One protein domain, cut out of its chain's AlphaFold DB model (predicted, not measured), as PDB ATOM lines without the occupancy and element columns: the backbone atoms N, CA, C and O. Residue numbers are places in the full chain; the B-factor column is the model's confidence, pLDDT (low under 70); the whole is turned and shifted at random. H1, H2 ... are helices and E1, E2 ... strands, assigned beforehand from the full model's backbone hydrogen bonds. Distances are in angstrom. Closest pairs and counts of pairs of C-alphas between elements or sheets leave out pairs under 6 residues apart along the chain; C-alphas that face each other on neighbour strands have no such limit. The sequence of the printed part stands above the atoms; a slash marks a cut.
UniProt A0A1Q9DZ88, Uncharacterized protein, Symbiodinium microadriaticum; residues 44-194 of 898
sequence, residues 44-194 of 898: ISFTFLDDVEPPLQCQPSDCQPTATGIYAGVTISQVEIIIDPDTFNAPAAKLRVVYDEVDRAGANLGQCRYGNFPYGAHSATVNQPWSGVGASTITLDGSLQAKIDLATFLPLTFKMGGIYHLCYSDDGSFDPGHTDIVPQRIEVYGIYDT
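What this domain is: This is residues 44 to 194 of the 898 residues of an uncharacterized protein of Symbiodinium microadriaticum (UniProt A0A1Q9DZ88). With little regular structure and much loop, two small sheets stand partly face to face as a sandwich, strands crossed: antiparallel E2 E1 E4 E6, and a branched, mixed, strongly twisted sheet of E3, E5, E7, E8 and E9, with short H1 on it. The 151 printed residues, 57 in named elements and mostly strand, run E1 E2 E3 E4 E5 H1 E6 E7 E8 E9. The whole is compact, radius of gyration of the C-alphas 14.0 A, spanning 36 by 35 by 31 A.

Where its parts are: E1, residues 44 to 48, begins at C-alpha 44 (231.425, 177.191, 120.167). E2 is 56 to 58, E3 66 to 71, E4 76 to 82, E5 94 to 99, H1 104 to 108, E6 145 to 149, E7 162 to 169, 22.5 A long, E8 179 to 181. E9, 185 to 193, bends by 103 degrees at residue 190 and ends at C-alpha 193 (253.698, 187.676, 125.771).

How they stand to each other: Antiparallel E1 and E4 have N 45 and O 80 within hydrogen-bond range, 2.9 A. E7 has E5 on one side, N 96 to O 167 3.0 A, and E8 and E9 on the other. H1, its one O i to N i+4 pair within range, touches E8; closest C-alphas Asn 108 and Thr 179, 5.4 A.

The domain as a whole: The printed part has no cut. Links E4 to E5, H1 to E6 and E6 to E7 are long. Residues under pLDDT 70 include 139 to 153.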
ATOM      1  N   ILE A  44     231.233 175.953 119.412       86.75
ATOM      2  CA  ILE A  44     231.425 177.191 120.167       86.75
ATOM      3  C   ILE A  44     230.947 178.387 119.352       86.75
ATOM      4  O   ILE A  44     231.125 178.439 118.134       86.75
ATOM      5  N   SER A  45     230.364 179.370 120.030       88.25
ATOM      6  CA  SER A  45     230.089 180.675 119.441       88.25
ATOM      7  C   SER A  45     230.409 181.824 120.389       88.25
ATOM      8  O   SER A  45     230.277 181.707 121.612       88.25
ATOM      9  N   PHE A  46     230.830 182.937 119.792       88.81
ATOM     10  CA  PHE A  46     231.164 184.182 120.472       88.81
ATOM     11  C   PHE A  46     230.214 185.287 120.010       88.81
ATOM     12  O   PHE A  46     229.926 185.417 118.819       88.81
ATOM     13  N   THR A  47     229.735 186.097 120.948       87.81
ATOM     14  CA  THR A  47     229.009 187.343 120.659       87.81
ATOM     15  C   THR A  47     229.792 188.501 121.254       87.81
ATOM     16  O   THR A  47     230.327 188.384 122.359       87.81
ATOM     17  N   PHE A  48     229.892 189.600 120.515       84.94
ATOM     18  CA  PHE A  48     230.626 190.802 120.907       84.94
ATOM     19  C   PHE A  48     229.668 191.842 121.507       84.94
ATOM     20  O   PHE A  48     228.453 191.746 121.325       84.94
ATOM     21  N   LEU A  49     230.171 192.783 122.306       78.19
ATOM     22  CA  LEU A  49     229.314 193.681 123.096       78.19
ATOM     23  C   LEU A  49     228.565 194.738 122.270       78.19
ATOM     24  O   LEU A  49     227.466 195.127 122.655       78.19
ATOM     25  N   ASP A  50     229.145 195.175 121.154       66.94
ATOM     26  CA  ASP A  50     228.746 196.412 120.471       66.94
ATOM     27  C   ASP A  50     228.056 196.187 119.104       66.94
ATOM     28  O   ASP A  50     227.939 197.121 118.315       66.94
ATOM     29  N   ASP A  51     227.623 194.953 118.798       57.97
ATOM     30  CA  ASP A  51     226.981 194.516 117.530       57.97
ATOM     31  C   ASP A  51     227.774 194.804 116.223       57.97
ATOM     32  O   ASP A  51     227.270 194.577 115.122       57.97
ATOM     33  N   VAL A  52     229.024 195.274 116.324       54.38
ATOM     34  CA  VAL A  52     229.884 195.660 115.185       54.38
ATOM     35  C   VAL A  52     230.207 194.478 114.273       54.38
ATOM     36  O   VAL A  52     230.132 194.592 113.049       54.38
ATOM     37  N   GLU A  53     230.582 193.347 114.870       62.75
ATOM     38  CA  GLU A  53     230.950 192.126 114.160       62.75
ATOM     39  C   GLU A  53     229.841 191.073 114.301       62.75
ATOM     40  O   GLU A  53     229.273 190.916 115.389       62.75
ATOM     41  N   PRO A  54     229.523 190.316 113.233       71.44
ATOM     42  CA  PRO A  54     228.563 189.224 113.324       71.44
ATOM     43  C   PRO A  54     229.065 188.158 114.314       71.44
ATOM     44  O   PRO A  54     230.268 187.895 114.370       71.44
ATOM     45  N   PRO A  55     228.170 187.497 115.074       76.94
ATOM     46  CA  PRO A  55     228.577 186.509 116.067       76.94
ATOM     47  C   PRO A  55     229.345 185.358 115.409       76.94
ATOM     48  O   PRO A  55     228.827 184.669 114.526       76.94
ATOM     49  N   LEU A  56     230.581 185.142 115.859       79.56
ATOM     50  CA  LEU A  56     231.475 184.120 115.328       79.56
ATOM     51  C   LEU A  56     230.979 182.736 115.764       79.56
ATOM     52  O   LEU A  56     231.199 182.323 116.901       79.56
ATOM     53  N   GLN A  57     230.292 182.026 114.866       77.88
ATOM     54  CA  GLN A  57     229.792 180.669 115.100       77.88
ATOM     55  C   GLN A  57     230.724 179.621 114.485       77.88
ATOM     56  O   GLN A  57     230.801 179.494 113.264       77.88
ATOM     57  N   CYS A  58     231.368 178.812 115.327       74.94
ATOM     58  CA  CYS A  58     232.143 177.653 114.895       74.94
ATOM     59  C   CYS A  58     231.356 176.353 115.073       74.94
ATOM     60  O   CYS A  58     231.441 175.682 116.106       74.94
ATOM     61  N   GLN A  59     230.632 175.973 114.017       71.56
ATOM     62  CA  GLN A  59     230.090 174.620 113.870       71.56
ATOM     63  C   GLN A  59     231.225 173.599 113.651       71.56
ATOM     64  O   GLN A  59     232.250 173.965 113.065       71.56
ATOM     65  N   PRO A  60     231.059 172.316 114.039       68.25
ATOM     66  CA  PRO A  60     232.128 171.310 113.960       68.25
ATOM     67  C   PRO A  60     232.553 170.950 112.525       68.25
ATOM     68  O   PRO A  60     233.601 170.339 112.330       68.25
ATOM     69  N   SER A  61     231.741 171.307 111.524       66.88
ATOM     70  CA  SER A  61     232.020 171.133 110.093       66.88
ATOM     71  C   SER A  61     232.602 172.371 109.407       66.88
ATOM     72  O   SER A  61     233.242 172.231 108.364       66.88
ATOM     73  N   ASP A  62     232.356 173.565 109.954       56.97
ATOM     74  CA  ASP A  62     232.449 174.817 109.191       56.97
ATOM     75  C   ASP A  62     233.676 175.639 109.595       56.97
ATOM     76  O   ASP A  62     234.347 176.220 108.740       56.97
ATOM     77  N   CYS A  63     234.035 175.619 110.882       55.84
ATOM     78  CA  CYS A  63     235.360 176.058 111.293       55.84
ATOM     79  C   CYS A  63     236.381 174.944 111.030       55.84
ATOM     80  O   CYS A  63     236.330 173.862 111.616       55.84
ATOM     81  N   GLN A  64     237.393 175.280 110.223       57.31
ATOM     82  CA  GLN A  64     238.755 174.751 110.387       57.31
ATOM     83  C   GLN A  64     239.140 174.784 111.888       57.31
ATOM     84  O   GLN A  64     238.567 175.587 112.623       57.31
ATOM     85  N   PRO A  65     240.089 173.965 112.388       78.88
ATOM     86  CA  PRO A  65     240.275 173.687 113.828       78.88
ATOM     87  C   PRO A  65     240.775 174.862 114.704       78.88
ATOM     88  O   PRO A  65     241.389 174.671 115.753       78.88
ATOM     89  N   THR A  66     240.573 176.105 114.279       85.75
ATOM     90  CA  THR A  66     240.908 177.337 114.981       85.75
ATOM     91  C   THR A  66     239.862 178.400 114.631       85.75
ATOM     92  O   THR A  66     239.705 178.750 113.465       85.75
ATOM     93  N   ALA A  67     239.148 178.903 115.639       86.94
ATOM     94  CA  ALA A  67     238.315 180.093 115.542       86.94
ATOM     95  C   ALA A  67     239.226 181.318 115.363       86.94
ATOM     96  O   ALA A  67     240.111 181.552 116.187       86.94
ATOM     97  N   THR A  68     239.025 182.066 114.281       87.50
ATOM     98  CA  THR A  68     239.811 183.248 113.894       87.50
ATOM     99  C   THR A  68     238.921 184.489 113.829       87.50
ATOM    100  O   THR A  68     237.700 184.384 113.914       87.50
ATOM    101  N   GLY A  69     239.520 185.677 113.697       79.62
ATOM    102  CA  GLY A  69     238.766 186.937 113.725       79.62
ATOM    103  C   GLY A  69     238.353 187.370 115.134       79.62
ATOM    104  O   GLY A  69     237.537 188.264 115.280       79.62
ATOM    105  N   ILE A  70     238.922 186.761 116.178       85.81
ATOM    106  CA  ILE A  70     238.866 187.323 117.528       85.81
ATOM    107  C   ILE A  70     240.067 188.253 117.672       85.81
ATOM    108  O   ILE A  70     241.202 187.883 117.368       85.81
ATOM    109  N   TYR A  71     239.828 189.456 118.168       85.00
ATOM    110  CA  TYR A  71     240.870 190.408 118.527       85.00
ATOM    111  C   TYR A  71     240.975 190.471 120.050       85.00
ATOM    112  O   TYR A  71     239.995 190.248 120.766       85.00
ATOM    113  N   ALA A  72     242.164 190.763 120.573       85.25
ATOM    114  CA  ALA A  72     242.267 191.088 121.990       85.25
ATOM    115  C   ALA A  72     241.588 192.442 122.280       85.25
ATOM    116  O   ALA A  72     241.132 193.117 121.368       85.25
ATOM    117  N   GLY A  73     241.423 192.808 123.553       77.50
ATOM    118  CA  GLY A  73     240.720 194.007 124.042       77.50
ATOM    119  C   GLY A  73     239.215 194.080 123.763       77.50
ATOM    120  O   GLY A  73     238.490 194.650 124.578       77.50
ATOM    121  N   VAL A  74     238.741 193.480 122.670       79.00
ATOM    122  CA  VAL A  74     237.322 193.350 122.340       79.00
ATOM    123  C   VAL A  74     236.613 192.617 123.473       79.00
ATOM    124  O   VAL A  74     237.101 191.622 124.022       79.00
ATOM    125  N   THR A  75     235.457 193.149 123.855       84.19
ATOM    126  CA  THR A  75     234.661 192.616 124.957       84.19
ATOM    127  C   THR A  75     233.610 191.664 124.403       84.19
ATOM    128  O   THR A  75     232.651 192.069 123.750       84.19
ATOM    129  N   ILE A  76     233.811 190.377 124.663       86.94
ATOM    130  CA  ILE A  76     232.907 189.296 124.279       86.94
ATOM    131  C   ILE A  76     231.771 189.246 125.312       86.94
ATOM    132  O   ILE A  76     231.986 188.928 126.485       86.94
ATOM    133  N   SER A  77     230.564 189.594 124.864       86.56
ATOM    134  CA  SER A  77     229.311 189.658 125.629       86.56
ATOM    135  C   SER A  77     228.611 188.307 125.776       86.56
ATOM    136  O   SER A  77     227.699 188.168 126.591       86.56
ATOM    137  N   GLN A  78     229.041 187.291 125.027       86.88
ATOM    138  CA  GLN A  78     228.558 185.927 125.200       86.88
ATOM    139  C   GLN A  78     229.604 184.902 124.757       86.88
ATOM    140  O   GLN A  78     230.194 185.041 123.686       86.88
ATOM    141  N   VAL A  79     229.773 183.836 125.541       87.25
ATOM    142  CA  VAL A  79     230.443 182.601 125.099       87.25
ATOM    143  C   VAL A  79     229.450 181.464 125.280       87.25
ATOM    144  O   VAL A  79     228.995 181.205 126.393       87.25
ATOM    145  N   GLU A  80     229.088 180.797 124.192       85.56
ATOM    146  CA  GLU A  80     228.110 179.711 124.204       85.56
ATOM    147  C   GLU A  80     228.726 178.446 123.623       85.56
ATOM    148  O   GLU A  80     229.217 178.453 122.492       85.56
ATOM    149  N   ILE A  81     228.709 177.370 124.416       83.06
ATOM    150  CA  ILE A  81     229.230 176.062 124.030       83.06
ATOM    151  C   ILE A  81     228.089 175.050 124.062       83.06
ATOM    152  O   ILE A  81     227.436 174.842 125.087       83.06
ATOM    153  N   ILE A  82     227.845 174.414 122.922       81.81
ATOM    154  CA  ILE A  82     226.841 173.360 122.790       81.81
ATOM    155  C   ILE A  82     227.553 172.027 123.015       81.81
ATOM    156  O   ILE A  82     228.500 171.711 122.296       81.81
ATOM    157  N   ILE A  83     227.109 171.273 124.022       76.75
ATOM    158  CA  ILE A  83     227.694 170.000 124.468       76.75
ATOM    159  C   ILE A  83     226.612 168.909 124.380       76.75
ATOM    160  O   ILE A  83     225.420 169.192 124.515       76.75
ATOM    161  N   ASP A  84     227.014 167.662 124.118       71.25
ATOM    162  CA  ASP A  84     226.094 166.523 124.000       71.25
ATOM    163  C   ASP A  84     225.579 166.084 125.395       71.25
ATOM    164  O   ASP A  84     226.407 165.865 126.289       71.25
ATOM    165  N   PRO A  85     224.256 165.938 125.627       60.84
ATOM    166  CA  PRO A  85     223.698 165.800 126.980       60.84
ATOM    167  C   PRO A  85     224.170 164.600 127.806       60.84
ATOM    168  O   PRO A  85     224.129 164.653 129.034       60.84
ATOM    169  N   ASP A  86     224.627 163.531 127.161       63.09
ATOM    170  CA  ASP A  86     224.906 162.256 127.829       63.09
ATOM    171  C   ASP A  86     226.289 162.219 128.526       63.09
ATOM    172  O   ASP A  86     226.664 161.200 129.107       63.09
ATOM    173  N   THR A  87     227.059 163.319 128.479       60.03
ATOM    174  CA  THR A  87     228.484 163.351 128.875       60.03
ATOM    175  C   THR A  87     228.800 164.022 130.218       60.03
ATOM    176  O   THR A  87     229.761 163.611 130.860       60.03
ATOM    177  N   PHE A  88     228.031 165.017 130.689       63.25
ATOM    178  CA  PHE A  88     228.454 165.852 131.830       63.25
ATOM    179  C   PHE A  88     227.333 166.340 132.764       63.25
ATOM    180  O   PHE A  88     226.206 166.616 132.360       63.25
ATOM    181  N   ASN A  89     227.690 166.539 134.038       61.09
ATOM    182  CA  ASN A  89     226.829 167.099 135.081       61.09
ATOM    183  C   ASN A  89     227.087 168.612 135.251       61.09
ATOM    184  O   ASN A  89     228.010 169.003 135.957       61.09
ATOM    185  N   ALA A  90     226.274 169.469 134.626       62.25
ATOM    186  CA  ALA A  90     226.593 170.895 134.452       62.25
ATOM    187  C   ALA A  90     226.324 171.921 135.598       62.25
ATOM    188  O   ALA A  90     226.748 173.065 135.430       62.25
ATOM    189  N   PRO A  91     225.655 171.652 136.746       68.75
ATOM    190  CA  PRO A  91     225.189 172.731 137.636       68.75
ATOM    191  C   PRO A  91     226.293 173.432 138.453       68.75
ATOM    192  O   PRO A  91     226.004 174.405 139.149       68.75
ATOM    193  N   ALA A  92     227.535 172.945 138.396       79.38
ATOM    194  CA  ALA A  92     228.715 173.589 138.979       79.38
ATOM    195  C   ALA A  92     229.783 173.942 137.922       79.38
ATOM    196  O   ALA A  92     230.862 174.422 138.280       79.38
ATOM    197  N   ALA A  93     229.482 173.714 136.639       84.56
ATOM    198  CA  ALA A  93     230.474 173.726 135.580       84.56
ATOM    199  C   ALA A  93     231.027 175.127 135.282       84.56
ATOM    200  O   ALA A  93     230.399 176.166 135.538       84.56
ATOM    201  N   LYS A  94     232.254 175.149 134.757       89.75
ATOM    202  CA  LYS A  94     233.000 176.380 134.490       89.75
ATOM    203  C   LYS A  94     233.864 176.296 133.244       89.75
ATOM    204  O   LYS A  94     234.405 175.241 132.920       89.75
ATOM    205  N   LEU A  95     234.100 177.464 132.651       91.31
ATOM    206  CA  LEU A  95     235.103 177.677 131.610       91.31
ATOM    207  C   LEU A  95     236.299 178.473 132.147       91.31
ATOM    208  O   LEU A  95     236.133 179.438 132.896       91.31
ATOM    209  N   ARG A  96     237.514 178.097 131.741       92.25
ATOM    210  CA  ARG A  96     238.751 178.857 131.991       92.25
ATOM    211  C   ARG A  96     239.568 178.941 130.706       92.25
ATOM    212  O   ARG A  96     239.664 177.949 129.988       92.25
ATOM    213  N   VAL A  97     240.175 180.096 130.434       93.38
ATOM    214  CA  VAL A  97     241.097 180.246 129.298       93.38
ATOM    215  C   VAL A  97     242.479 179.696 129.660       93.38
ATOM    216  O   VAL A  97     243.015 179.971 130.739       93.38
ATOM    217  N   VAL A  98     243.067 178.942 128.737       92.94
ATOM    218  CA  VAL A  98     244.437 178.411 128.788       92.94
ATOM    219  C   VAL A  98     245.153 178.681 127.462       92.94
ATOM    220  O   VAL A  98     244.505 179.064 126.489       92.94
ATOM    221  N   TYR A  99     246.475 178.527 127.424       91.25
ATOM    222  CA  TYR A  99     247.255 178.646 126.188       91.25
ATOM    223  C   TYR A  99     247.198 177.355 125.340       91.25
ATOM    224  O   TYR A  99     246.717 176.315 125.798       91.25
ATOM    225  N   ASP A 100     247.671 177.441 124.095       91.44
ATOM    226  CA  ASP A 100     247.676 176.374 123.073       91.44
ATOM    227  C   ASP A 100     248.483 175.117 123.463       91.44
ATOM    228  O   ASP A 100     248.257 174.040 122.920       91.44
ATOM    229  N   GLU A 101     249.412 175.224 124.419       89.62
ATOM    230  CA  GLU A 101     250.234 174.109 124.907       89.62
ATOM    231  C   GLU A 101     249.467 173.107 125.786       89.62
ATOM    232  O   GLU A 101     249.990 172.031 126.088       89.62
ATOM    233  N   VAL A 102     248.240 173.435 126.214       91.31
ATOM    234  CA  VAL A 102     247.365 172.476 126.900       91.31
ATOM    235  C   VAL A 102     246.706 171.580 125.864       91.31
ATOM    236  O   VAL A 102     245.760 171.986 125.199       91.31
ATOM    237  N   ASP A 103     247.163 170.333 125.765       92.44
ATOM    238  CA  ASP A 103     246.437 169.302 125.027       92.44
ATOM    239  C   ASP A 103     245.373 168.610 125.903       92.44
ATOM    240  O   ASP A 103     245.226 168.855 127.106       92.44
ATOM    241  N   ARG A 104     244.621 167.695 125.288       91.06
ATOM    242  CA  ARG A 104     243.559 166.925 125.943       91.06
ATOM    243  C   ARG A 104     244.035 166.078 127.131       91.06
ATOM    244  O   ARG A 104     243.303 165.918 128.111       91.06
ATOM    245  N   ALA A 105     245.246 165.527 127.061       92.00
ATOM    246  CA  ALA A 105     245.841 164.772 128.158       92.00
ATOM    247  C   ALA A 105     246.327 165.718 129.267       92.00
ATOM    248  O   ALA A 105     246.128 165.435 130.447       92.00
ATOM    249  N   GLY A 106     246.889 166.870 128.900       92.81
ATOM    250  CA  GLY A 106     247.250 167.957 129.802       92.81
ATOM    251  C   GLY A 106     246.062 168.488 130.608       92.81
ATOM    252  O   GLY A 106     246.147 168.587 131.836       92.81
ATOM    253  N   ALA A 107     244.931 168.748 129.947       92.44
ATOM    254  CA  ALA A 107     243.679 169.143 130.592       92.44
ATOM    255  C   ALA A 107     243.223 168.105 131.631       92.44
ATOM    256  O   ALA A 107     243.054 168.440 132.806       92.44
ATOM    257  N   ASN A 108     243.159 166.829 131.231       91.00
ATOM    258  CA  ASN A 108     242.811 165.705 132.108       91.00
ATOM    259  C   ASN A 108     243.795 165.503 133.279       91.00
ATOM    260  O   ASN A 108     243.403 164.992 134.328       91.00
ATOM    261  N   LEU A 109     245.054 165.929 133.138       92.75
ATOM    262  CA  LEU A 109     246.073 165.935 134.197       92.75
ATOM    263  C   LEU A 109     246.043 167.201 135.081       92.75
ATOM    264  O   LEU A 109     246.900 167.359 135.953       92.75
ATOM    265  N   GLY A 110     245.070 168.100 134.898       90.19
ATOM    266  CA  GLY A 110     244.906 169.310 135.709       90.19
ATOM    267  C   GLY A 110     245.804 170.486 135.298       90.19
ATOM    268  O   GLY A 110     246.056 171.380 136.112       90.19
ATOM    269  N   GLN A 111     246.289 170.545 134.050       93.44
ATOM    270  CA  GLN A 111     246.978 171.745 133.534       93.44
ATOM    271  C   GLN A 111     246.073 172.986 133.532       93.44
ATOM    272  O   GLN A 111     246.535 174.102 133.768       93.44
ATOM    273  N   CYS A 112     244.764 172.782 133.393       92.56
ATOM    274  CA  CYS A 112     243.742 173.818 133.495       92.56
ATOM    275  C   CYS A 112     243.592 174.440 134.897       92.56
ATOM    276  O   CYS A 112     242.919 175.466 135.034       92.56
ATOM    277  N   ARG A 113     244.191 173.867 135.951       90.75
ATOM    278  CA  ARG A 113     244.014 174.333 137.333       90.75
ATOM    279  C   ARG A 113     244.594 175.733 137.557       90.75
ATOM    280  O   ARG A 113     245.684 176.062 137.085       90.75
ATOM    281  N   TYR A 114     243.894 176.565 138.333       85.12
ATOM    282  CA  TYR A 114     244.436 177.858 138.760       85.12
ATOM    283  C   TYR A 114     245.764 177.692 139.522       85.12
ATOM    284  O   TYR A 114     245.918 176.776 140.328       85.12
ATOM    285  N   GLY A 115     246.723 178.581 139.253       79.56
ATOM    286  CA  GLY A 115     248.096 178.488 139.759       79.56
ATOM    287  C   GLY A 115     249.038 177.624 138.910       79.56
ATOM    288  O   GLY A 115     250.249 177.697 139.103       79.56
ATOM    289  N   ASN A 116     248.532 176.858 137.934       80.12
ATOM    290  CA  ASN A 116     249.368 176.129 136.976       80.12
ATOM    291  C   ASN A 116     249.791 177.053 135.814       80.12
ATOM    292  O   ASN A 116     249.317 176.953 134.682       80.12
ATOM    293  N   PHE A 117     250.622 178.044 136.145       65.88
ATOM    294  CA  PHE A 117     250.934 179.183 135.274       65.88
ATOM    295  C   PHE A 117     251.607 178.874 133.924       65.88
ATOM    296  O   PHE A 117     251.329 179.638 133.005       65.88
ATOM    297  N   PRO A 118     252.418 177.810 133.724       72.31
ATOM    298  CA  PRO A 118     252.989 177.507 132.401       72.31
ATOM    299  C   PRO A 118     251.947 177.191 131.315       72.31
ATOM    300  O   PRO A 118     252.302 177.092 130.150       72.31
ATOM    301  N   TYR A 119     250.688 176.997 131.715       71.12
ATOM    302  CA  TYR A 119     249.606 176.473 130.887       71.12
ATOM    303  C   TYR A 119     248.347 177.349 130.957       71.12
ATOM    304  O   TYR A 119     247.702 177.631 129.950       71.12
ATOM    305  N   GLY A 120     247.977 177.803 132.158       71.31
ATOM    306  CA  GLY A 120     246.778 178.608 132.363       71.31
ATOM    307  C   GLY A 120     247.001 180.103 132.153       71.31
ATOM    308  O   GLY A 120     247.861 180.688 132.814       71.31
ATOM    309  N   ALA A 121     246.153 180.740 131.338       73.94
ATOM    310  CA  ALA A 121     246.211 182.179 131.099       73.94
ATOM    311  C   ALA A 121     246.068 182.972 132.413       73.94
ATOM    312  O   ALA A 121     245.312 182.595 133.316       73.94
ATOM    313  N   HIS A 122     246.808 184.075 132.532       80.62
ATOM    314  CA  HIS A 122     246.893 184.887 133.747       80.62
ATOM    315  C   HIS A 122     246.110 186.199 133.624       80.62
ATOM    316  O   HIS A 122     245.708 186.608 132.538       80.62
ATOM    317  N   SER A 123     245.913 186.897 134.747       80.62
ATOM    318  CA  SER A 123     245.110 188.132 134.835       80.62
ATOM    319  C   SER A 123     245.588 189.277 133.930       80.62
ATOM    320  O   SER A 123     244.841 190.236 133.705       80.62
ATOM    321  N   ALA A 124     246.823 189.199 133.428       74.50
ATOM    322  CA  ALA A 124     247.384 190.119 132.443       74.50
ATOM    323  C   ALA A 124     247.148 189.714 130.969       74.50
ATOM    324  O   ALA A 124     247.176 190.605 130.129       74.50
ATOM    325  N   THR A 125     246.863 188.441 130.651       81.44
ATOM    326  CA  THR A 125     246.512 187.981 129.287       81.44
ATOM    327  C   THR A 125     245.009 187.820 129.080       81.44
ATOM    328  O   THR A 125     244.535 188.034 127.970       81.44
ATOM    329  N   VAL A 126     244.238 187.531 130.131       87.12
ATOM    330  CA  VAL A 126     242.764 187.507 130.107       87.12
ATOM    331  C   VAL A 126     242.230 188.126 131.402       87.12
ATOM    332  O   VAL A 126     242.904 188.120 132.432       87.12
ATOM    333  N   ASN A 127     241.041 188.722 131.381       88.19
ATOM    334  CA  ASN A 127     240.405 189.235 132.593       88.19
ATOM    335  C   ASN A 127     239.969 188.128 133.584       88.19
ATOM    336  O   ASN A 127     239.872 186.943 133.271       88.19
ATOM    337  N   GLN A 128     239.681 188.537 134.821       88.44
ATOM    338  CA  GLN A 128     239.036 187.680 135.820       88.44
ATOM    339  C   GLN A 128     237.514 187.645 135.568       88.44
ATOM    340  O   GLN A 128     236.962 188.685 135.209       88.44
ATOM    341  N   PRO A 129     236.825 186.503 135.772       90.88
ATOM    342  CA  PRO A 129     237.308 185.262 136.394       90.88
ATOM    343  C   PRO A 129     237.984 184.270 135.425       90.88
ATOM    344  O   PRO A 129     238.524 183.261 135.877       90.88
ATOM    345  N   TRP A 130     237.968 184.550 134.118       91.19
ATOM    346  CA  TRP A 130     238.402 183.656 133.034       91.19
ATOM    347  C   TRP A 130     239.857 183.186 133.121       91.19
ATOM    348  O   TRP A 130     240.144 182.042 132.780       91.19
ATOM    349  N   SER A 131     240.763 184.031 133.619       87.56
ATOM    350  CA  SER A 131     242.150 183.656 133.932       87.56
ATOM    351  C   SER A 131     242.312 182.931 135.279       87.56
ATOM    352  O   SER A 131     243.319 182.270 135.528       87.56
ATOM    353  N   GLY A 132     241.358 183.099 136.197       88.25
ATOM    354  CA  GLY A 132     241.455 182.676 137.594       88.25
ATOM    355  C   GLY A 132     240.689 181.398 137.906       88.25
ATOM    356  O   GLY A 132     241.063 180.313 137.472       88.25
ATOM    357  N   VAL A 133     239.630 181.544 138.705       89.00
ATOM    358  CA  VAL A 133     238.806 180.445 139.250       89.00
ATOM    359  C   VAL A 133     237.783 179.864 138.262       89.00
ATOM    360  O   VAL A 133     236.991 179.004 138.660       89.00
ATOM    361  N   GLY A 134     237.798 180.341 137.013       88.81
ATOM    362  CA  GLY A 134     236.850 180.019 135.945       88.81
ATOM    363  C   GLY A 134     235.563 180.850 136.005       88.81
ATOM    364  O   GLY A 134     235.097 181.220 137.084       88.81
ATOM    365  N   ALA A 135     234.987 181.137 134.838       89.56
ATOM    366  CA  ALA A 135     233.647 181.699 134.699       89.56
ATOM    367  C   ALA A 135     232.596 180.589 134.855       89.56
ATOM    368  O   ALA A 135     232.736 179.528 134.249       89.56
ATOM    369  N   SER A 136     231.557 180.823 135.661       86.38
ATOM    370  CA  SER A 136     230.455 179.870 135.858       86.38
ATOM    371  C   SER A 136     229.558 179.782 134.627       86.38
ATOM    372  O   SER A 136     229.173 180.812 134.077       86.38
ATOM    373  N   THR A 137     229.172 178.569 134.228       80.06
ATOM    374  CA  THR A 137     228.191 178.356 133.152       80.06
ATOM    375  C   THR A 137     226.748 178.454 133.646       80.06
ATOM    376  O   THR A 137     226.469 178.208 134.820       80.06
ATOM    377  N   ILE A 138     225.818 178.736 132.733       74.44
ATOM    378  CA  ILE A 138     224.370 178.628 132.940       74.44
ATOM    379  C   ILE A 138     223.826 177.560 131.974       74.44
ATOM    380  O   ILE A 138     224.220 177.503 130.810       74.44
ATOM    381  N   THR A 139     222.916 176.708 132.444       68.88
ATOM    382  CA  THR A 139     222.201 175.735 131.599       68.88
ATOM    383  C   THR A 139     220.818 176.281 131.240       68.88
ATOM    384  O   THR A 139     220.090 176.708 132.137       68.88
ATOM    385  N   LEU A 140     220.436 176.246 129.959       64.06
ATOM    386  CA  LEU A 140     219.115 176.690 129.492       64.06
ATOM    387  C   LEU A 140     218.171 175.520 129.176       64.06
ATOM    388  O   LEU A 140     218.547 174.559 128.511       64.06
ATOM    389  N   ASP A 141     216.923 175.641 129.639       59.25
ATOM    390  CA  ASP A 141     215.726 174.897 129.209       59.25
ATOM    391  C   ASP A 141     215.820 173.357 129.106       59.25
ATOM    392  O   ASP A 141     215.015 172.707 128.440       59.25
ATOM    393  N   GLY A 142     216.748 172.740 129.841       55.97
ATOM    394  CA  GLY A 142     216.860 171.280 129.974       55.97
ATOM    395  C   GLY A 142     217.612 170.582 128.837       55.97
ATOM    396  O   GLY A 142     217.923 169.399 128.961       55.97
ATOM    397  N   SER A 143     217.975 171.302 127.778       55.16
ATOM    398  CA  SER A 143     219.105 170.944 126.918       55.16
ATOM    399  C   SER A 143     220.417 171.293 127.621       55.16
ATOM    400  O   SER A 143     220.544 172.373 128.190       55.16
ATOM    401  N   LEU A 144     221.431 170.427 127.544       52.59
ATOM    402  CA  LEU A 144     222.756 170.672 128.137       52.59
ATOM    403  C   LEU A 144     223.638 171.602 127.274       52.59
ATOM    404  O   LEU A 144     224.817 171.361 127.039       52.59
ATOM    405  N   GLN A 145     223.051 172.716 126.833       57.94
ATOM    406  CA  GLN A 145     223.789 173.858 126.303       57.94
ATOM    407  C   GLN A 145     224.452 174.601 127.469       57.94
ATOM    408  O   GLN A 145     223.771 175.092 128.373       57.94
ATOM    409  N   ALA A 146     225.782 174.679 127.448       55.88
ATOM    410  CA  ALA A 146     226.588 175.405 128.420       55.88
ATOM    411  C   ALA A 146     226.783 176.849 127.929       55.88
ATOM    412  O   ALA A 146     227.793 177.203 127.315       55.88
ATOM    413  N   LYS A 147     225.780 177.692 128.184       63.41
ATOM    414  CA  LYS A 147     225.801 179.108 127.812       63.41
ATOM    415  C   LYS A 147     226.375 179.929 128.964       63.41
ATOM    416  O   LYS A 147     225.872 179.860 130.083       63.41
ATOM    417  N   ILE A 148     227.393 180.748 128.708       59.66
ATOM    418  CA  ILE A 148     227.776 181.809 129.643       59.66
ATOM    419  C   ILE A 148     227.144 183.112 129.157       59.66
ATOM    420  O   ILE A 148     227.645 183.770 128.244       59.66
ATOM    421  N   ASP A 149     226.013 183.455 129.773       54.81
ATOM    422  CA  ASP A 149     225.334 184.734 129.573       54.81
ATOM    423  C   ASP A 149     226.030 185.829 130.397       54.81
ATOM    424  O   ASP A 149     225.829 185.976 131.613       54.81
ATOM    425  N   LEU A 150     226.887 186.597 129.722       55.56
ATOM    426  CA  LEU A 150     227.709 187.630 130.348       55.56
ATOM    427  C   LEU A 150     226.934 188.942 130.561       55.56
ATOM    428  O   LEU A 150     227.500 189.895 131.083       55.56
ATOM    429  N   ALA A 151     225.615 188.978 130.314       45.81
ATOM    430  CA  ALA A 151     224.754 190.014 130.890       45.81
ATOM    431  C   ALA A 151     224.634 189.885 132.427       45.81
ATOM    432  O   ALA A 151     224.200 190.824 133.096       45.81
ATOM    433  N   THR A 152     225.032 188.740 133.004       50.97
ATOM    434  CA  THR A 152     225.043 188.492 134.463       50.97
ATOM    435  C   THR A 152     226.433 188.248 135.067       50.97
ATOM    436  O   THR A 152     226.562 188.172 136.291       50.97
ATOM    437  N   PHE A 153     227.483 188.175 134.245       62.38
ATOM    438  CA  PHE A 153     228.860 187.859 134.650       62.38
ATOM    439  C   PHE A 153     229.870 188.827 134.014       62.38
ATOM    440  O   PHE A 153     229.534 189.599 133.129       62.38
ATOM    441  N   LEU A 154     231.130 188.814 134.467       78.12
ATOM    442  CA  LEU A 154     232.172 189.655 133.863       78.12
ATOM    443  C   LEU A 154     232.497 189.149 132.441       78.12
ATOM    444  O   LEU A 154     232.932 187.997 132.328       78.12
ATOM    445  N   PRO A 155     232.322 189.975 131.386       86.81
ATOM    446  CA  PRO A 155     232.478 189.556 129.991       86.81
ATOM    447  C   PRO A 155     233.897 189.067 129.690       86.81
ATOM    448  O   PRO A 155     234.824 189.361 130.444       86.81
ATOM    449  N   LEU A 156     234.083 188.291 128.622       89.62
ATOM    450  CA  LEU A 156     235.408 187.785 128.263       89.62
ATOM    451  C   LEU A 156     236.189 188.873 127.515       89.62
ATOM    452  O   LEU A 156     235.762 189.356 126.472       89.62
ATOM    453  N   THR A 157     237.356 189.231 128.041       87.38
ATOM    454  CA  THR A 157     238.282 190.177 127.415       87.38
ATOM    455  C   THR A 157     239.686 189.583 127.452       87.38
ATOM    456  O   THR A 157     240.359 189.584 128.492       87.38
ATOM    457  N   PHE A 158     240.142 189.084 126.303       87.75
ATOM    458  CA  PHE A 158     241.565 188.854 126.058       87.75
ATOM    459  C   PHE A 158     242.299 190.202 126.125       87.75
ATOM    460  O   PHE A 158     241.743 191.237 125.778       87.75
ATOM    461  N   LYS A 159     243.542 190.226 126.596       84.06
ATOM    462  CA  LYS A 159     244.341 191.456 126.779       84.06
ATOM    463  C   LYS A 159     245.598 191.489 125.914       84.06
ATOM    464  O   LYS A 159     246.252 192.526 125.818       84.06
ATOM    465  N   MET A 160     245.921 190.350 125.317       87.31
ATOM    466  CA  MET A 160     247.027 190.128 124.402       87.31
ATOM    467  C   MET A 160     246.556 189.182 123.299       87.31
ATOM    468  O   MET A 160     245.613 188.416 123.513       87.31
ATOM    469  N   GLY A 161     247.211 189.238 122.140       89.06
ATOM    470  CA  GLY A 161     247.037 188.221 121.106       89.06
ATOM    471  C   GLY A 161     247.590 186.862 121.542       89.06
ATOM    472  O   GLY A 161     248.173 186.726 122.620       89.06
ATOM    473  N   GLY A 162     247.447 185.857 120.684       91.00
ATOM    474  CA  GLY A 162     247.996 184.520 120.906       91.00
ATOM    475  C   GLY A 162     247.131 183.421 120.302       91.00
ATOM    476  O   GLY A 162     246.235 183.681 119.498       91.00
ATOM    477  N   ILE A 163     247.399 182.182 120.709       92.19
ATOM    478  CA  ILE A 163     246.488 181.056 120.503       92.19
ATOM    479  C   ILE A 163     246.126 180.506 121.883       92.19
ATOM    480  O   ILE A 163     246.986 180.361 122.754       92.19
ATOM    481  N   TYR A 164     244.839 180.258 122.079       93.88
ATOM    482  CA  TYR A 164     244.245 179.876 123.349       93.88
ATOM    483  C   TYR A 164     243.299 178.686 123.175       93.88
ATOM    484  O   TYR A 164     242.809 178.409 122.083       93.88
ATOM    485  N   HIS A 165     242.963 178.044 124.284       93.62
ATOM    486  CA  HIS A 165     241.865 177.093 124.392       93.62
ATOM    487  C   HIS A 165     240.959 177.463 125.573       93.62
ATOM    488  O   HIS A 165     241.340 178.220 126.473       93.62
ATOM    489  N   LEU A 166     239.761 176.881 125.599       93.44
ATOM    490  CA  LEU A 166     238.919 176.844 126.791       93.44
ATOM    491  C   LEU A 166     238.995 175.456 127.421       93.44
ATOM    492  O   LEU A 166     238.665 174.460 126.781       93.44
ATOM    493  N   CYS A 167     239.377 175.397 128.691       93.62
ATOM    494  CA  CYS A 167     239.118 174.227 129.518       93.62
ATOM    495  C   CYS A 167     237.687 174.287 130.047       93.62
ATOM    496  O   CYS A 167     237.270 175.322 130.578       93.62
ATOM    497  N   TYR A 168     236.978 173.166 129.968       91.12
ATOM    498  CA  TYR A 168     235.677 172.945 130.589       91.12
ATOM    499  C   TYR A 168     235.841 171.982 131.767       91.12
ATOM    500  O   TYR A 168     236.384 170.891 131.603       91.12
ATOM    501  N   SER A 169     235.373 172.383 132.951       90.69
ATOM    502  CA  SER A 169     235.340 171.540 134.154       90.69
ATOM    503  C   SER A 169     233.900 171.350 134.619       90.69
ATOM    504  O   SER A 169     233.142 172.320 134.651       90.69
ATOM    505  N   ASP A 170     233.529 170.116 134.970       85.69
ATOM    506  CA  ASP A 170     232.154 169.705 135.285       85.69
ATOM    507  C   ASP A 170     231.720 170.113 136.700       85.69
ATOM    508  O   ASP A 170     230.631 170.653 136.897       85.69
ATOM    509  N   ASP A 171     232.603 169.926 137.682       86.44
ATOM    510  CA  ASP A 171     232.400 170.361 139.067       86.44
ATOM    511  C   ASP A 171     232.950 171.778 139.346       86.44
ATOM    512  O   ASP A 171     232.756 172.334 140.431       86.44
ATOM    513  N   GLY A 172     233.645 172.368 138.367       87.94
ATOM    514  CA  GLY A 172     234.262 173.687 138.463       87.94
ATOM    515  C   GLY A 172     235.530 173.740 139.326       87.94
ATOM    516  O   GLY A 172     235.944 174.841 139.718       87.94
ATOM    517  N   SER A 173     236.143 172.596 139.646       90.31
ATOM    518  CA  SER A 173     237.420 172.499 140.374       90.31
ATOM    519  C   SER A 173     238.643 172.736 139.481       90.31
ATOM    520  O   SER A 173     239.651 173.279 139.948       90.31
ATOM    521  N   PHE A 174     238.548 172.343 138.205       92.00
ATOM    522  CA  PHE A 174     239.677 172.111 137.297       92.00
ATOM    523  C   PHE A 174     240.728 171.114 137.843       92.00
ATOM    524  O   PHE A 174     241.922 171.233 137.546       92.00
ATOM    525  N   ASP A 175     240.311 170.156 138.681       91.81
ATOM    526  CA  ASP A 175     241.150 169.049 139.154       91.81
ATOM    527  C   ASP A 175     241.276 167.916 138.097       91.81
ATOM    528  O   ASP A 175     240.484 167.845 137.146       91.81
ATOM    529  N   PRO A 176     242.286 167.025 138.215       91.75
ATOM    530  CA  PRO A 176     242.512 165.942 137.257       91.75
ATOM    531  C   PRO A 176     241.315 164.987 137.131       91.75
ATOM    532  O   PRO A 176     240.733 164.574 138.134       91.75
ATOM    533  N   GLY A 177     240.961 164.619 135.898       88.62
ATOM    534  CA  GLY A 177     239.770 163.820 135.577       88.62
ATOM    535  C   GLY A 177     238.428 164.567 135.668       88.62
ATOM    536  O   GLY A 177     237.401 163.996 135.313       88.62
ATOM    537  N   HIS A 178     238.427 165.833 136.096       89.25
ATOM    538  CA  HIS A 178     237.264 166.736 136.134       89.25
ATOM    539  C   HIS A 178     237.405 167.900 135.141       89.25
ATOM    540  O   HIS A 178     236.862 168.989 135.343       89.25
ATOM    541  N   THR A 179     238.199 167.698 134.081       91.25
ATOM    542  CA  THR A 179     238.463 168.716 133.061       91.25
ATOM    543  C   THR A 179     238.778 168.106 131.697       91.25
ATOM    544  O   THR A 179     239.677 167.271 131.595       91.25
ATOM    545  N   ASP A 180     238.117 168.603 130.652       91.75
ATOM    546  CA  ASP A 180     238.482 168.384 129.246       91.75
ATOM    547  C   ASP A 180     238.640 169.744 128.531       91.75
ATOM    548  O   ASP A 180     238.364 170.805 129.103       91.75
ATOM    549  N   ILE A 181     239.119 169.731 127.292       91.81
ATOM    550  CA  ILE A 181     239.417 170.923 126.499       91.81
ATOM    551  C   ILE A 181     238.467 171.054 125.305       91.81
ATOM    552  O   ILE A 181     238.156 170.086 124.612       91.81
ATOM    553  N   VAL A 182     237.984 172.272 125.067       90.75
ATOM    554  CA  VAL A 182     237.105 172.592 123.939       90.75
ATOM    555  C   VAL A 182     237.924 172.491 122.642       90.75
ATOM    556  O   VAL A 182     238.995 173.104 122.559       90.75
ATOM    557  N   PRO A 183     237.464 171.726 121.629       87.75
ATOM    558  CA  PRO A 183     238.300 171.322 120.497       87.75
ATOM    559  C   PRO A 183     238.719 172.468 119.578       87.75
ATOM    560  O   PRO A 183     239.776 172.392 118.952       87.75
ATOM    561  N   GLN A 184     237.913 173.525 119.477       88.88
ATOM    562  CA  GLN A 184     238.279 174.707 118.709       88.88
ATOM    563  C   GLN A 184     239.366 175.493 119.452       88.88
ATOM    564  O   GLN A 184     239.141 176.017 120.545       88.88
ATOM    565  N   ARG A 185     240.538 175.617 118.822       92.19
ATOM    566  CA  ARG A 185     241.557 176.604 119.209       92.19
ATOM    567  C   ARG A 185     240.992 178.007 118.989       92.19
ATOM    568  O   ARG A 185     240.155 178.203 118.112       92.19
ATOM    569  N   ILE A 186     241.458 178.983 119.749       92.44
ATOM    570  CA  ILE A 186     241.013 180.376 119.696       92.44
ATOM    571  C   ILE A 186     242.224 181.224 119.317       92.44
ATOM    572  O   ILE A 186     243.119 181.438 120.133       92.44
ATOM    573  N   GLU A 187     242.279 181.666 118.065       92.00
ATOM    574  CA  GLU A 187     243.329 182.549 117.570       92.00
ATOM    575  C   GLU A 187     242.912 184.004 117.761       92.00
ATOM    576  O   GLU A 187     241.930 184.473 117.185       92.00
ATOM    577  N   VAL A 188     243.685 184.702 118.592       90.31
ATOM    578  CA  VAL A 188     243.435 186.082 118.991       90.31
ATOM    579  C   VAL A 188     244.488 186.971 118.352       90.31
ATOM    580  O   VAL A 188     245.685 186.822 118.614       90.31
ATOM    581  N   TYR A 189     244.051 187.911 117.523       89.00
ATOM    582  CA  TYR A 189     244.942 188.848 116.855       89.00
ATOM    583  C   TYR A 189     245.391 189.975 117.800       89.00
ATOM    584  O   TYR A 189     244.593 190.555 118.544       89.00
ATOM    585  N   GLY A 190     246.694 190.265 117.783       90.19
ATOM    586  CA  GLY A 190     247.376 191.194 118.681       90.19
ATOM    587  C   GLY A 190     248.844 190.826 118.922       90.19
ATOM    588  O   GLY A 190     249.373 189.850 118.385       90.19
ATOM    589  N   ILE A 191     249.503 191.598 119.784       91.12
ATOM    590  CA  ILE A 191     250.842 191.294 120.301       91.12
ATOM    591  C   ILE A 191     250.698 190.384 121.528       91.12
ATOM    592  O   ILE A 191     249.821 190.613 122.367       91.12
ATOM    593  N   TYR A 192     251.536 189.351 121.634       88.38
ATOM    594  CA  TYR A 192     251.495 188.355 122.708       88.38
ATOM    595  C   TYR A 192     252.758 188.370 123.575       88.38
ATOM    596  O   TYR A 192     253.847 188.681 123.094       88.38
ATOM    597  N   ASP A 193     252.606 188.002 124.848       85.94
ATOM    598  CA  ASP A 193     253.698 187.676 125.771       85.94
ATOM    599  C   ASP A 193     253.205 186.603 126.755       85.94
ATOM    600  O   ASP A 193     252.280 186.838 127.535       85.94
ATOM    601  N   THR A 194     253.779 185.401 126.683       76.12
ATOM    602  CA  THR A 194     253.385 184.245 127.505       76.12
ATOM    603  C   THR A 194     254.123 184.184 128.844       76.12
ATOM    604  O   THR A 194     253.870 183.282 129.648       76.12
TER     605      THR A 194